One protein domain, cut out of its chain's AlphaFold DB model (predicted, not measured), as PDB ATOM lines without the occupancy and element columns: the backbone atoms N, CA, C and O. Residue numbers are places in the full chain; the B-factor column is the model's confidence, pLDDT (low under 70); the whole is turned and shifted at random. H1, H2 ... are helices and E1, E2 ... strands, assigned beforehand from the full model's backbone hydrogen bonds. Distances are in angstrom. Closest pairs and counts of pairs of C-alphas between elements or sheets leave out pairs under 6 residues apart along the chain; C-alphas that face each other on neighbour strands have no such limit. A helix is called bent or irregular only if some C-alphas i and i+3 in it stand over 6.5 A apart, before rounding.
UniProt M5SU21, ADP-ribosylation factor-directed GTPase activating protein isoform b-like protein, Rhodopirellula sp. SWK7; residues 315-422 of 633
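Overview. This is residues 315 to 422 of the 633 residues of the protein "ADP-ribosylation factor-directed GTPase activating protein isoform b-like protein" of Rhodopirellula sp. SWK7 (UniProt M5SU21). A short middle helix, H2, has three separate two-stranded hairpins and three other helices set round it. H1 and H3 pack side by side, the hairpin E1 and E2 makes one end of the long axis, the hairpin E3 and E4 lies toward the other end with H4 packed on E4, and the hairpin E5 and E6 meets the last residue of H2 with its strand E5. The printed part has 108 residues, with four named helices and six named strands in the order H1 E1 E2 H2 E3 E4 H3 E5 E6 H4; the three sheets, E1 - E2, E3 - E4 and E5 - E6, are each antiparallel, and the class is mixed, helices and strands. The whole is compact, with a radius of gyration of the C-alphas of 12.8 A, and only just elongated, spanning 41 by 27 by 26 A.

Along the chain. The first helix, H1, holds residues 321 to 334 and is 16.6 A long; its C-alpha 321 is at (29.555, -39.538, -6.373). H1 is irregular, with C-alphas 330 and 333 9.5 A apart, against about 5 A in a regular helix. E1 is residues 336 to 340, 12.3 A long, and E2 is residues 345 to 348, 10.5 A. H2, residues 349 to 354, measures 8.6 A and begins at C-alpha 349, at (36.710, -33.129, -4.471). E3, residues 365 to 367, and E4, residues 372 to 374, each measure 6.7 A. H3, residues 386 to 393, is 10.3 A long. E5, residues 401 to 404, is 10.3 A and E6, residues 407 to 410, is 10.5 A. H4, residues 411 to 421, is 15.1 A long and ends at C-alpha 421, at (15.319, -38.119, 8.344).

Arrangement. H1 touches H2 at a steep tilt of 62 degrees, opposite ways, the closest C-alphas being those of Ser 333 and Val 350, 6.4 A apart. H1 also touches H3, the same way at a shallow tilt of 8 degrees, with C-alphas 329 and 390 closest at 5.8 A. H1 and E1 are near each other. In the hairpin E1 and E2, N 337 and O 347 are within hydrogen-bond range at 2.8 A. The closest C-alphas of H2 and E5 are those of Cys 354 and Ile 402, 4.5 A apart. In the hairpin E3 and E4, N 366 and O 373 are 2.8 A apart, within hydrogen-bond range. The closest C-alphas of E4 and H4 are those of Val 372 and Leu 414, at 5.5 A. H3 and H4 only just touch, with 3 pairs of C-alphas within 8 A, the closest being those of Leu 388 and Leu 414 at 7.2 A; they run opposite ways at a steep tilt of 47 degrees. In the hairpin E5 and E6, N 402 and O 409 are within hydrogen-bond range at 2.8 A. Among the pairs that stay apart are H1 and H4, and E2 and E5. Every O i to N i+4 pair is within hydrogen-bond range in H2, H3 and H4, and 8 of 10 are in H1.

Size, cuts and confidence. The two C-alphas farthest apart, those of Arg 342 and Val 422, are 42.9 A from each other. The printed part has no cut. The link from E4 to H3, with 11 residues between them, is long. The mean pLDDT of the printed part is 93.4, and no printed residue is under 70.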
ATOM      1  N   SER A 315      39.091 -38.803 -11.639       91.62
ATOM      2  CA  SER A 315      38.270 -37.984 -12.546       91.62
ATOM      3  C   SER A 315      36.773 -38.094 -12.297       91.62
ATOM      4  O   SER A 315      36.223 -39.191 -12.238       91.62
ATOM      5  N   THR A 316      36.092 -36.946 -12.277       92.62
ATOM      6  CA  THR A 316      34.625 -36.880 -12.201       92.62
ATOM      7  C   THR A 316      33.947 -37.376 -13.478       92.62
ATOM      8  O   THR A 316      32.734 -37.516 -13.488       92.62
ATOM      9  N   GLN A 317      34.666 -37.624 -14.580       91.69
ATOM     10  CA  GLN A 317      34.045 -38.138 -15.809       91.69
ATOM     11  C   GLN A 317      33.633 -39.606 -15.677       91.69
ATOM     12  O   GLN A 317      32.643 -40.018 -16.271       91.69
ATOM     13  N   VAL A 318      34.386 -40.375 -14.891       91.00
ATOM     14  CA  VAL A 318      34.229 -41.833 -14.760       91.00
ATOM     15  C   VAL A 318      33.876 -42.259 -13.341       91.00
ATOM     16  O   VAL A 318      33.280 -43.313 -13.155       91.00
ATOM     17  N   MET A 319      34.195 -41.438 -12.338       92.69
ATOM     18  CA  MET A 319      33.851 -41.745 -10.957       92.69
ATOM     19  C   MET A 319      32.466 -41.203 -10.603       92.69
ATOM     20  O   MET A 319      32.242 -39.995 -10.737       92.69
ATOM     21  N   PRO A 320      31.547 -42.055 -10.123       95.25
ATOM     22  CA  PRO A 320      30.283 -41.597  -9.566       95.25
ATOM     23  C   PRO A 320      30.489 -40.896  -8.205       95.25
ATOM     24  O   PRO A 320      31.557 -41.029  -7.602       95.25
ATOM     25  N   PRO A 321      29.484 -40.166  -7.689       96.56
ATOM     26  CA  PRO A 321      29.555 -39.538  -6.373       96.56
ATOM     27  C   PRO A 321      30.028 -40.442  -5.222       96.56
ATOM     28  O   PRO A 321      30.847 -39.979  -4.435       96.56
ATOM     29  N   SER A 322      29.604 -41.716  -5.145       95.62
ATOM     30  CA  SER A 322      30.121 -42.675  -4.137       95.62
ATOM     31  C   SER A 322      31.643 -42.772  -4.159       95.62
ATOM     32  O   SER A 322      32.311 -42.587  -3.148       95.62
ATOM     33  N   ALA A 323      32.208 -43.003  -5.340       94.62
ATOM     34  CA  ALA A 323      33.649 -43.105  -5.536       94.62
ATOM     35  C   ALA A 323      34.380 -41.815  -5.126       94.62
ATOM     36  O   ALA A 323      35.451 -41.873  -4.523       94.62
ATOM     37  N   VAL A 324      33.788 -40.651  -5.416       95.62
ATOM     38  CA  VAL A 324      34.329 -39.356  -4.981       95.62
ATOM     39  C   VAL A 324      34.299 -39.226  -3.455       95.62
ATOM     40  O   VAL A 324      35.289 -38.786  -2.878       95.62
ATOM     41  N   MET A 325      33.213 -39.642  -2.793       96.38
ATOM     42  CA  MET A 325      33.124 -39.642  -1.328       96.38
ATOM     43  C   MET A 325      34.219 -40.509  -0.700       96.38
ATOM     44  O   MET A 325      34.940 -40.041   0.177       96.38
ATOM     45  N   HIS A 326      34.439 -41.726  -1.203       94.19
ATOM     46  CA  HIS A 326      35.507 -42.587  -0.687       94.19
ATOM     47  C   HIS A 326      36.910 -42.014  -0.927       94.19
ATOM     48  O   HIS A 326      37.780 -42.148  -0.065       94.19
ATOM     49  N   ALA A 327      37.136 -41.316  -2.045       93.94
ATOM     50  CA  ALA A 327      38.381 -40.580  -2.249       93.94
ATOM     51  C   ALA A 327      38.569 -39.476  -1.187       93.94
ATOM     52  O   ALA A 327      39.656 -39.360  -0.621       93.94
ATOM     53  N   CYS A 328      37.511 -38.725  -0.853       94.88
ATOM     54  CA  CYS A 328      37.536 -37.741   0.237       94.88
ATOM     55  C   CYS A 328      37.819 -38.388   1.603       94.88
ATOM     56  O   CYS A 328      38.561 -37.818   2.403       94.88
ATOM     57  N   VAL A 329      37.273 -39.578   1.877       92.81
ATOM     58  CA  VAL A 329      37.566 -40.325   3.113       92.81
ATOM     59  C   VAL A 329      39.058 -40.661   3.195       92.81
ATOM     60  O   VAL A 329      39.682 -40.416   4.230       92.81
ATOM     61  N   ALA A 330      39.646 -41.166   2.107       93.75
ATOM     62  CA  ALA A 330      41.047 -41.581   2.068       93.75
ATOM     63  C   ALA A 330      42.049 -40.423   2.127       93.75
ATOM     64  O   ALA A 330      43.004 -40.482   2.901       93.75
ATOM     65  N   PHE A 331      41.854 -39.382   1.313       92.56
ATOM     66  CA  PHE A 331      42.834 -38.299   1.158       92.56
ATOM     67  C   PHE A 331      42.455 -37.005   1.896       92.56
ATOM     68  O   PHE A 331      43.269 -36.083   1.961       92.56
ATOM     69  N   GLY A 332      41.261 -36.937   2.489       91.44
ATOM     70  CA  GLY A 332      40.788 -35.791   3.262       91.44
ATOM     71  C   GLY A 332      40.297 -34.622   2.403       91.44
ATOM     72  O   GLY A 332      39.946 -34.774   1.229       91.44
ATOM     73  N   SER A 333      40.276 -33.429   3.001       90.75
ATOM     74  CA  SER A 333      39.817 -32.186   2.364       90.75
ATOM     75  C   SER A 333      40.628 -31.796   1.131       90.75
ATOM     76  O   SER A 333      40.083 -31.177   0.227       90.75
ATOM     77  N   GLU A 334      41.901 -32.190   1.054       89.44
ATOM     78  CA  GLU A 334      42.838 -31.796  -0.012       89.44
ATOM     79  C   GLU A 334      42.743 -32.666  -1.275       89.44
ATOM     80  O   GLU A 334      43.571 -32.564  -2.181       89.44
ATOM     81  N   THR A 335      41.748 -33.547  -1.350       91.56
ATOM     82  CA  THR A 335      41.550 -34.423  -2.505       91.56
ATOM     83  C   THR A 335      41.294 -33.597  -3.769       91.56
ATOM     84  O   THR A 335      40.360 -32.795  -3.819       91.56
ATOM     85  N   GLU A 336      42.077 -33.820  -4.825       93.06
ATOM     86  CA  GLU A 336      41.895 -33.175  -6.130       93.06
ATOM     87  C   GLU A 336      41.320 -34.144  -7.170       93.06
ATOM     88  O   GLU A 336      41.759 -35.288  -7.292       93.06
ATOM     89  N   LEU A 337      40.382 -33.652  -7.981       93.56
ATOM     90  CA  LEU A 337      39.769 -34.372  -9.095       93.56
ATOM     91  C   LEU A 337      40.018 -33.653 -10.417       93.56
ATOM     92  O   LEU A 337      40.005 -32.430 -10.492       93.56
ATOM     93  N   VAL A 338      40.147 -34.418 -11.492       94.00
ATOM     94  CA  VAL A 338      40.192 -33.947 -12.873       94.00
ATOM     95  C   VAL A 338      38.776 -33.927 -13.443       94.00
ATOM     96  O   VAL A 338      38.176 -34.976 -13.679       94.00
ATOM     97  N   ILE A 339      38.253 -32.735 -13.722       89.50
ATOM     98  CA  ILE A 339      36.909 -32.568 -14.306       89.50
ATOM     99  C   ILE A 339      36.904 -32.624 -15.832       89.50
ATOM    100  O   ILE A 339      35.906 -32.958 -16.469       89.50
ATOM    101  N   ASN A 340      38.044 -32.312 -16.440       83.31
ATOM    102  CA  ASN A 340      38.205 -32.325 -17.879       83.31
ATOM    103  C   ASN A 340      39.553 -32.947 -18.226       83.31
ATOM    104  O   ASN A 340      40.608 -32.368 -17.974       83.31
ATOM    105  N   THR A 341      39.504 -34.138 -18.814       77.88
ATOM    106  CA  THR A 341      40.682 -34.909 -19.225       77.88
ATOM    107  C   THR A 341      41.505 -34.199 -20.302       77.88
ATOM    108  O   THR A 341      42.732 -34.296 -20.290       77.88
ATOM    109  N   ARG A 342      40.866 -33.409 -21.178       82.31
ATOM    110  CA  ARG A 342      41.534 -32.651 -22.248       82.31
ATOM    111  C   ARG A 342      42.270 -31.423 -21.722       82.31
ATOM    112  O   ARG A 342      43.393 -31.164 -22.136       82.31
ATOM    113  N   THR A 343      41.644 -30.649 -20.835       83.50
ATOM    114  CA  THR A 343      42.256 -29.432 -20.270       83.50
ATOM    115  C   THR A 343      43.074 -29.708 -19.010       83.50
ATOM    116  O   THR A 343      43.782 -28.818 -18.546       83.50
ATOM    117  N   ARG A 344      42.980 -30.925 -18.454       84.81
ATOM    118  CA  ARG A 344      43.550 -31.331 -17.157       84.81
ATOM    119  C   ARG A 344      43.180 -30.378 -16.018       84.81
ATOM    120  O   ARG A 344      43.937 -30.227 -15.061       84.81
ATOM    121  N   GLN A 345      42.015 -29.738 -16.119       90.31
ATOM    122  CA  GLN A 345      41.529 -28.850 -15.076       90.31
ATOM    123  C   GLN A 345      41.223 -29.662 -13.821       90.31
ATOM    124  O   GLN A 345      40.482 -30.650 -13.879       90.31
ATOM    125  N   ARG A 346      41.802 -29.222 -12.703       92.88
ATOM    126  CA  ARG A 346      41.606 -29.823 -11.389       92.88
ATOM    127  C   ARG A 346      40.633 -29.005 -10.556       92.88
ATOM    128  O   ARG A 346      40.600 -27.781 -10.664       92.88
ATOM    129  N   VAL A 347      39.857 -29.694  -9.736       93.81
ATOM    130  CA  VAL A 347      38.988 -29.111  -8.713       93.81
ATOM    131  C   VAL A 347      39.164 -29.880  -7.417       93.81
ATOM    132  O   VAL A 347      39.530 -31.052  -7.429       93.81
ATOM    133  N   ASN A 348      38.866 -29.231  -6.302       94.81
ATOM    134  CA  ASN A 348      38.771 -29.906  -5.020       94.81
ATOM    135  C   ASN A 348      37.569 -30.877  -5.011       94.81
ATOM    136  O   ASN A 348      36.493 -30.518  -5.490       94.81
ATOM    137  N   ALA A 349      37.740 -32.090  -4.483       95.50
ATOM    138  CA  ALA A 349      36.710 -33.129  -4.471       95.50
ATOM    139  C   ALA A 349      35.527 -32.776  -3.566       95.50
ATOM    140  O   ALA A 349      34.376 -32.916  -3.975       95.50
ATOM    141  N   VAL A 350      35.801 -32.250  -2.369       95.94
ATOM    142  CA  VAL A 350      34.761 -31.752  -1.459       95.94
ATOM    143  C   VAL A 350      34.018 -30.594  -2.114       95.94
ATOM    144  O   VAL A 350      32.791 -30.576  -2.103       95.94
ATOM    145  N   GLY A 351      34.739 -29.684  -2.773       95.19
ATOM    146  CA  GLY A 351      34.143 -28.615  -3.571       95.19
ATOM    147  C   GLY A 351      33.255 -29.139  -4.703       95.19
ATOM    148  O   GLY A 351      32.163 -28.619  -4.913       95.19
ATOM    149  N   ALA A 352      33.673 -30.200  -5.401       95.69
ATOM    150  CA  ALA A 352      32.869 -30.839  -6.442       95.69
ATOM    151  C   ALA A 352      31.571 -31.440  -5.875       95.69
ATOM    152  O   ALA A 352      30.512 -31.253  -6.472       95.69
ATOM    153  N   LEU A 353      31.630 -32.101  -4.714       96.75
ATOM    154  CA  LEU A 353      30.443 -32.623  -4.029       96.75
ATOM    155  C   LEU A 353      29.522 -31.491  -3.547       96.75
ATOM    156  O   LEU A 353      28.325 -31.524  -3.824       96.75
ATOM    157  N   CYS A 354      30.078 -30.466  -2.895       96.31
ATOM    158  CA  CYS A 354      29.318 -29.329  -2.375       96.31
ATOM    159  C   CYS A 354      28.635 -28.546  -3.499       96.31
ATOM    160  O   CYS A 354      27.489 -28.140  -3.341       96.31
ATOM    161  N   TRP A 355      29.293 -28.336  -4.648       95.88
ATOM    162  CA  TRP A 355      28.699 -27.646  -5.813       95.88
ATOM    163  C   TRP A 355      27.835 -28.565  -6.678       95.88
ATOM    164  O   TRP A 355      27.476 -28.213  -7.808       95.88
ATOM    165  N   ASN A 356      27.533 -29.762  -6.170       96.12
ATOM    166  CA  ASN A 356      26.742 -30.775  -6.846       96.12
ATOM    167  C   ASN A 356      27.215 -31.014  -8.291       96.12
ATOM    168  O   ASN A 356      26.413 -31.129  -9.230       96.12
ATOM    169  N   TYR A 357      28.536 -31.001  -8.481       95.50
ATOM    170  CA  TYR A 357      29.177 -31.150  -9.776       95.50
ATOM    171  C   TYR A 357      28.865 -32.545 -10.338       95.50
ATOM    172  O   TYR A 357      28.929 -33.528  -9.594       95.50
ATOM    173  N   PRO A 358      28.524 -32.674 -11.634       95.44
ATOM    174  CA  PRO A 358      28.206 -33.971 -12.212       95.44
ATOM    175  C   PRO A 358      29.423 -34.905 -12.166       95.44
ATOM    176  O   PRO A 358      30.474 -34.612 -12.739       95.44
ATOM    177  N   CYS A 359      29.254 -36.048 -11.508       95.25
ATOM    178  CA  CYS A 359      30.259 -37.097 -11.362       95.25
ATOM    179  C   CYS A 359      29.729 -38.378 -12.029       95.25
ATOM    180  O   CYS A 359      28.656 -38.858 -11.675       95.25
ATOM    181  N   ALA A 360      30.402 -38.877 -13.067       94.19
ATOM    182  CA  ALA A 360      29.910 -39.909 -13.986       94.19
ATOM    183  C   ALA A 360      28.475 -39.626 -14.482       94.19
ATOM    184  O   ALA A 360      27.614 -40.503 -14.499       94.19
ATOM    185  N   GLY A 361      28.190 -38.356 -14.803       95.00
ATOM    186  CA  GLY A 361      26.862 -37.888 -15.221       95.00
ATOM    187  C   GLY A 361      25.820 -37.776 -14.097       95.00
ATOM    188  O   GLY A 361      24.714 -37.304 -14.345       95.00
ATOM    189  N   LYS A 362      26.157 -38.152 -12.859       96.50
ATOM    190  CA  LYS A 362      25.250 -38.148 -11.704       96.50
ATOM    191  C   LYS A 362      25.446 -36.910 -10.834       96.50
ATOM    192  O   LYS A 362      26.568 -36.472 -10.595       96.50
ATOM    193  N   ARG A 363      24.340 -36.368 -10.323       96.56
ATOM    194  CA  ARG A 363      24.317 -35.275  -9.338       96.56
ATOM    195  C   ARG A 363      23.835 -35.812  -8.002       96.56
ATOM    196  O   ARG A 363      22.732 -36.355  -7.944       96.56
ATOM    197  N   LEU A 364      24.666 -35.695  -6.973       97.19
ATOM    198  CA  LEU A 364      24.414 -36.285  -5.661       97.19
ATOM    199  C   LEU A 364      23.263 -35.606  -4.925       97.19
ATOM    200  O   LEU A 364      22.477 -36.282  -4.274       97.19
ATOM    201  N   LEU A 365      23.165 -34.286  -5.034       96.88
ATOM    202  CA  LEU A 365      22.272 -33.479  -4.217       96.88
ATOM    203  C   LEU A 365      21.031 -33.042  -4.995       96.88
ATOM    204  O   LEU A 365      21.086 -32.787  -6.204       96.88
ATOM    205  N   VAL A 366      19.922 -32.913  -4.276       94.62
ATOM    206  CA  VAL A 366      18.662 -32.325  -4.733       94.62
ATOM    207  C   VAL A 366      18.286 -31.210  -3.767       94.62
ATOM    208  O   VAL A 366      18.375 -31.383  -2.551       94.62
ATOM    209  N   ALA A 367      17.896 -30.062  -4.314       91.69
ATOM    210  CA  ALA A 367      17.325 -28.984  -3.524       91.69
ATOM    211  C   ALA A 367      15.861 -29.320  -3.222       91.69
ATOM    212  O   ALA A 367      15.115 -29.716  -4.117       91.69
ATOM    213  N   THR A 368      15.472 -29.168  -1.965       85.81
ATOM    214  CA  THR A 368      14.071 -29.167  -1.524       85.81
ATOM    215  C   THR A 368      13.711 -27.752  -1.070       85.81
ATOM    216  O   THR A 368      14.588 -26.888  -1.033       85.81
ATOM    217  N   GLU A 369      12.451 -27.488  -0.715       79.50
ATOM    218  CA  GLU A 369      12.006 -26.143  -0.306       79.50
ATOM    219  C   GLU A 369      12.831 -25.548   0.846       79.50
ATOM    220  O   GLU A 369      13.069 -24.341   0.881       79.50
ATOM    221  N   HIS A 370      13.303 -26.392   1.771       73.00
ATOM    222  CA  HIS A 370      13.995 -25.939   2.982       73.00
ATOM    223  C   HIS A 370      15.332 -26.632   3.252       73.00
ATOM    224  O   HIS A 370      16.029 -26.235   4.178       73.00
ATOM    225  N   ASN A 371      15.699 -27.664   2.488       80.44
ATOM    226  CA  ASN A 371      16.857 -28.500   2.801       80.44
ATOM    227  C   ASN A 371      17.622 -28.976   1.561       80.44
ATOM    228  O   ASN A 371      17.114 -29.003   0.435       80.44
ATOM    229  N   VAL A 372      18.842 -29.444   1.810       89.75
ATOM    230  CA  VAL A 372      19.665 -30.189   0.857       89.75
ATOM    231  C   VAL A 372      19.490 -31.681   1.117       89.75
ATOM    232  O   VAL A 372      19.841 -32.163   2.189       89.75
ATOM    233  N   MET A 373      19.008 -32.419   0.116       92.50
ATOM    234  CA  MET A 373      18.840 -33.868   0.208       92.50
ATOM    235  C   MET A 373      19.873 -34.604  -0.662       92.50
ATOM    236  O   MET A 373      19.875 -34.431  -1.886       92.50
ATOM    237  N   PRO A 374      20.720 -35.471  -0.085       95.44
ATOM    238  CA  PRO A 374      21.540 -36.402  -0.849       95.44
ATOM    239  C   PRO A 374      20.710 -37.590  -1.363       95.44
ATOM    240  O   PRO A 374      19.948 -38.217  -0.629       95.44
ATOM    241  N   ARG A 375      20.879 -37.929  -2.643       95.94
ATOM    242  CA  ARG A 375      20.257 -39.106  -3.267       95.94
ATOM    243  C   ARG A 375      20.891 -40.388  -2.744       95.94
ATOM    244  O   ARG A 375      22.107 -40.448  -2.596       95.94
ATOM    245  N   ILE A 376      20.081 -41.420  -2.533       95.25
ATOM    246  CA  ILE A 376      20.534 -42.759  -2.139       95.25
ATOM    247  C   ILE A 376      20.366 -43.708  -3.330       95.25
ATOM    248  O   ILE A 376      19.389 -43.606  -4.071       95.25
ATOM    249  N   GLY A 377      21.328 -44.604  -3.539       93.19
ATOM    250  CA  GLY A 377      21.287 -45.641  -4.568       93.19
ATOM    251  C   GLY A 377      22.614 -45.817  -5.300       93.19
ATOM    252  O   GLY A 377      23.607 -45.145  -5.021       93.19
ATOM    253  N   HIS A 378      22.637 -46.719  -6.284       90.56
ATOM    254  CA  HIS A 378      23.860 -47.075  -7.003       90.56
ATOM    255  C   HIS A 378      24.563 -45.845  -7.612       90.56
ATOM    256  O   HIS A 378      24.008 -45.122  -8.447       90.56
ATOM    257  N   GLY A 379      25.820 -45.625  -7.221       92.06
ATOM    258  CA  GLY A 379      26.639 -44.482  -7.628       92.06
ATOM    259  C   GLY A 379      26.330 -43.159  -6.913       92.06
ATOM    260  O   GLY A 379      27.008 -42.177  -7.182       92.06
ATOM    261  N   TYR A 380      25.339 -43.094  -6.028       95.69
ATOM    262  CA  TYR A 380      25.134 -41.954  -5.129       95.69
ATOM    263  C   TYR A 380      25.749 -42.271  -3.764       95.69
ATOM    264  O   TYR A 380      26.845 -42.811  -3.742       95.69
ATOM    265  N   GLN A 381      25.100 -41.960  -2.644       94.31
ATOM    266  CA  GLN A 381      25.410 -42.671  -1.400       94.31
ATOM    267  C   GLN A 381      24.677 -44.012  -1.373       94.31
ATOM    268  O   GLN A 381      23.538 -44.126  -1.822       94.31
ATOM    269  N   THR A 382      25.355 -45.031  -0.872       90.75
ATOM    270  CA  THR A 382      24.841 -46.388  -0.676       90.75
ATOM    271  C   THR A 382      23.980 -46.485   0.576       90.75
ATOM    272  O   THR A 382      22.978 -47.197   0.571       90.75
ATOM    273  N   LYS A 383      24.323 -45.714   1.611       92.00
ATOM    274  CA  LYS A 383      23.625 -45.682   2.897       92.00
ATOM    275  C   LYS A 383      23.246 -44.261   3.285       92.00
ATOM    276  O   LYS A 383      23.797 -43.281   2.780       92.00
ATOM    277  N   ARG A 384      22.286 -44.141   4.199       93.19
ATOM    278  CA  ARG A 384      21.930 -42.850   4.799       93.19
ATOM    279  C   ARG A 384      23.105 -42.316   5.625       93.19
ATOM    280  O   ARG A 384      23.876 -43.092   6.180       93.19
ATOM    281  N   GLY A 385      23.264 -40.993   5.666       95.50
ATOM    282  CA  GLY A 385      24.336 -40.346   6.417       95.50
ATOM    283  C   GLY A 385      25.738 -40.509   5.824       95.50
ATOM    284  O   GLY A 385      26.665 -39.905   6.353       95.50
ATOM    285  N   GLU A 386      25.933 -41.254   4.729       96.25
ATOM    286  CA  GLU A 386      27.265 -41.514   4.163       96.25
ATOM    287  C   GLU A 386      27.966 -40.231   3.702       96.25
ATOM    288  O   GLU A 386      29.151 -40.037   3.984       96.25
ATOM    289  N   LEU A 387      27.241 -39.309   3.054       97.62
ATOM    290  CA  LEU A 387      27.808 -38.010   2.687       97.62
ATOM    291  C   LEU A 387      28.191 -37.186   3.925       97.62
ATOM    292  O   LEU A 387      29.272 -36.595   3.965       97.62
ATOM    293  N   LEU A 388      27.328 -37.158   4.945       98.00
ATOM    294  CA  LEU A 388      27.588 -36.401   6.170       98.00
ATOM    295  C   LEU A 388      28.784 -36.981   6.940       98.00
ATOM    296  O   LEU A 388      29.654 -36.232   7.387       98.00
ATOM    297  N   ALA A 389      28.864 -38.309   7.042       97.62
ATOM    298  CA  ALA A 389      29.991 -39.023   7.627       97.62
ATOM    299  C   ALA A 389      31.282 -38.785   6.835       97.62
ATOM    300  O   ALA A 389      32.327 -38.545   7.433       97.62
ATOM    301  N   THR A 390      31.210 -38.763   5.501       97.12
ATOM    302  CA  THR A 390      32.347 -38.414   4.637       97.12
ATOM    303  C   THR A 390      32.869 -37.018   4.964       97.12
ATOM    304  O   THR A 390      34.059 -36.849   5.216       97.12
ATOM    305  N   PHE A 391      31.987 -36.018   5.033       97.50
ATOM    306  CA  PHE A 391      32.371 -34.658   5.418       97.50
ATOM    307  C   PHE A 391      32.964 -34.595   6.829       97.50
ATOM    308  O   PHE A 391      33.980 -33.929   7.026       97.50
ATOM    309  N   ALA A 392      32.407 -35.348   7.780       96.38
ATOM    310  CA  ALA A 392      32.957 -35.456   9.126       96.38
ATOM    311  C   ALA A 392      34.377 -36.068   9.133       96.38
ATOM    312  O   ALA A 392      35.278 -35.527   9.771       96.38
ATOM    313  N   MET A 393      34.615 -37.155   8.387       94.38
ATOM    314  CA  MET A 393      35.936 -37.801   8.268       94.38
ATOM    315  C   MET A 393      36.968 -36.936   7.533       94.38
ATOM    316  O   MET A 393      38.173 -37.046   7.787       94.38
ATOM    317  N   SER A 394      36.503 -36.078   6.625       93.56
ATOM    318  CA  SER A 394      37.317 -35.094   5.908       93.56
ATOM    319  C   SER A 394      37.444 -33.753   6.648       93.56
ATOM    320  O   SER A 394      38.010 -32.825   6.075       93.56
ATOM    321  N   ALA A 395      36.955 -33.650   7.893       92.06
ATOM    322  CA  ALA A 395      37.021 -32.455   8.744       92.06
ATOM    323  C   ALA A 395      36.426 -31.183   8.103       92.06
ATOM    324  O   ALA A 395      36.969 -30.086   8.229       92.06
ATOM    325  N   ILE A 396      35.308 -31.330   7.394       95.25
ATOM    326  CA  ILE A 396      34.597 -30.218   6.755       95.25
ATOM    327  C   ILE A 396      33.695 -29.527   7.782       95.25
ATOM    328  O   ILE A 396      33.033 -30.197   8.566       95.25
ATOM    329  N   SER A 397      33.670 -28.190   7.797       95.56
ATOM    330  CA  SER A 397      32.829 -27.432   8.734       95.56
ATOM    331  C   SER A 397      31.359 -27.466   8.310       95.56
ATOM    332  O   SER A 397      31.034 -27.494   7.121       95.56
ATOM    333  N   SER A 398      30.456 -27.384   9.290       95.94
ATOM    334  CA  SER A 398      29.017 -27.208   9.064       95.94
ATOM    335  C   SER A 398      28.696 -25.921   8.288       95.94
ATOM    336  O   SER A 398      27.680 -25.851   7.599       95.94
ATOM    337  N   LYS A 399      29.577 -24.914   8.331       96.94
ATOM    338  CA  LYS A 399      29.415 -23.641   7.613       96.94
ATOM    339  C   LYS A 399      29.829 -23.697   6.147       96.94
ATOM    340  O   LYS A 399      29.602 -22.729   5.422       96.94
ATOM    341  N   ASN A 400      30.445 -24.791   5.696       96.31
ATOM    342  CA  ASN A 400      30.798 -24.939   4.291       96.31
ATOM    343  C   ASN A 400      29.537 -24.837   3.434       96.31
ATOM    344  O   ASN A 400      28.544 -25.517   3.683       96.31
ATOM    345  N   GLU A 401      29.587 -23.971   2.429       96.00
ATOM    346  CA  GLU A 401      28.471 -23.756   1.520       96.00
ATOM    347  C   GLU A 401      28.213 -25.025   0.684       96.00
ATOM    348  O   GLU A 401      29.130 -25.786   0.366       96.00
ATOM    349  N   ILE A 402      26.958 -25.223   0.292       96.56
ATOM    350  CA  ILE A 402      26.489 -26.212  -0.679       96.56
ATOM    351  C   ILE A 402      25.714 -25.464  -1.768       96.56
ATOM    352  O   ILE A 402      24.898 -24.598  -1.464       96.56
ATOM    353  N   ARG A 403      25.933 -25.798  -3.044       95.31
ATOM    354  CA  ARG A 403      25.248 -25.173  -4.186       95.31
ATOM    355  C   ARG A 403      24.608 -26.203  -5.102       95.31
ATOM    356  O   ARG A 403      25.256 -27.149  -5.546       95.31
ATOM    357  N   ILE A 404      23.343 -25.973  -5.438       95.00
ATOM    358  CA  ILE A 404      22.527 -26.820  -6.308       95.00
ATOM    359  C   ILE A 404      21.794 -25.916  -7.302       95.00
ATOM    360  O   ILE A 404      20.716 -25.403  -7.022       95.00
ATOM    361  N   GLY A 405      22.383 -25.712  -8.482       90.12
ATOM    362  CA  GLY A 405      21.828 -24.766  -9.453       90.12
ATOM    363  C   GLY A 405      21.852 -23.342  -8.895       90.12
ATOM    364  O   GLY A 405      22.928 -22.831  -8.593       90.12
ATOM    365  N   GLU A 406      20.679 -22.724  -8.768       89.06
ATOM    366  CA  GLU A 406      20.511 -21.387  -8.176       89.06
ATOM    367  C   GLU A 406      20.311 -21.426  -6.654       89.06
ATOM    368  O   GLU A 406      20.475 -20.407  -5.986       89.06
ATOM    369  N   SER A 407      20.001 -22.597  -6.094       90.62
ATOM    370  CA  SER A 407      19.836 -22.780  -4.655       90.62
ATOM    371  C   SER A 407      21.196 -22.892  -3.964       90.62
ATOM    372  O   SER A 407      22.075 -23.643  -4.399       90.62
ATOM    373  N   SER A 408      21.352 -22.182  -2.850       92.06
ATOM    374  CA  SER A 408      22.511 -22.267  -1.958       92.06
ATOM    375  C   SER A 408      22.073 -22.658  -0.550       92.06
ATOM    376  O   SER A 408      21.041 -22.195  -0.077       92.06
ATOM    377  N   GLY A 409      22.887 -23.461   0.119       92.94
ATOM    378  CA  GLY A 409      22.750 -23.839   1.520       92.94
ATOM    379  C   GLY A 409      24.127 -24.097   2.123       92.94
ATOM    380  O   GLY A 409      25.138 -23.593   1.634       92.94
ATOM    381  N   THR A 410      24.178 -24.905   3.166       96.06
ATOM    382  CA  THR A 410      25.379 -25.230   3.935       96.06
ATOM    383  C   THR A 410      25.396 -26.703   4.329       96.06
ATOM    384  O   THR A 410      24.378 -27.392   4.266       96.06
ATOM    385  N   VAL A 411      26.538 -27.205   4.798       96.75
ATOM    386  CA  VAL A 411      26.607 -28.521   5.453       96.75
ATOM    387  C   VAL A 411      25.691 -28.570   6.689       96.75
ATOM    388  O   VAL A 411      25.140 -29.622   6.991       96.75
ATOM    389  N   GLY A 412      25.419 -27.444   7.350       96.25
ATOM    390  CA  GLY A 412      24.410 -27.338   8.405       96.25
ATOM    391  C   GLY A 412      22.982 -27.644   7.932       96.25
ATOM    392  O   GLY A 412      22.209 -28.235   8.682       96.25
ATOM    393  N   ASP A 413      22.630 -27.322   6.682       95.62
ATOM    394  CA  ASP A 413      21.356 -27.753   6.079       95.62
ATOM    395  C   ASP A 413      21.322 -29.270   5.866       95.62
ATOM    396  O   ASP A 413      20.289 -29.904   6.074       95.62
ATOM    397  N   LEU A 414      22.460 -29.871   5.505       96.19
ATOM    398  CA  LEU A 414      22.588 -31.326   5.416       96.19
ATOM    399  C   LEU A 414      22.453 -31.990   6.799       96.19
ATOM    400  O   LEU A 414      21.805 -33.025   6.910       96.19
ATOM    401  N   VAL A 415      23.005 -31.387   7.859       97.12
ATOM    402  CA  VAL A 415      22.813 -31.851   9.247       97.12
ATOM    403  C   VAL A 415      21.330 -31.834   9.623       97.12
ATOM    404  O   VAL A 415      20.822 -32.841  10.111       97.12
ATOM    405  N   ARG A 416      20.615 -30.736   9.336       96.38
ATOM    406  CA  ARG A 416      19.164 -30.631   9.581       96.38
ATOM    407  C   ARG A 416      18.363 -31.666   8.799       96.38
ATOM    408  O   ARG A 416      17.427 -32.252   9.342       96.38
ATOM    409  N   TRP A 417      18.737 -31.916   7.545       96.00
ATOM    410  CA  TRP A 417      18.121 -32.968   6.744       96.00
ATOM    411  C   TRP A 417      18.310 -34.348   7.381       96.00
ATOM    412  O   TRP A 417      17.340 -35.085   7.552       96.00
ATOM    413  N   GLU A 418      19.541 -34.689   7.771       96.94
ATOM    414  CA  GLU A 418      19.831 -35.974   8.405       96.94
ATOM    415  C   GLU A 418      19.062 -36.117   9.727       96.94
ATOM    416  O   GLU A 418      18.389 -37.132   9.901       96.94
ATOM    417  N   GLN A 419      19.031 -35.078  10.575       97.38
ATOM    418  CA  GLN A 419      18.204 -35.006  11.790       97.38
ATOM    419  C   GLN A 419      16.716 -35.275  11.509       97.38
ATOM    420  O   GLN A 419      16.108 -36.133  12.155       97.38
ATOM    421  N   ALA A 420      16.130 -34.588  10.525       95.94
ATOM    422  CA  ALA A 420      14.730 -34.772  10.142       95.94
ATOM    423  C   ALA A 420      14.451 -36.181   9.594       95.94
ATOM    424  O   ALA A 420      13.339 -36.696   9.726       95.94
ATOM    425  N   SER A 421      15.455 -36.813   8.984       94.12
ATOM    426  CA  SER A 421      15.319 -38.119   8.344       94.12
ATOM    427  C   SER A 421      15.455 -39.313   9.294       94.12
ATOM    428  O   SER A 421      15.075 -40.417   8.893       94.12
ATOM    429  N   VAL A 422      15.980 -39.120  10.513       96.75
ATOM    430  CA  VAL A 422      16.193 -40.188  11.508       96.75
ATOM    431  C   VAL A 422      14.877 -40.883  11.860       96.75
ATOM    432  O   VAL A 422      13.857 -40.223  12.054       96.75
TER     433      VAL A 422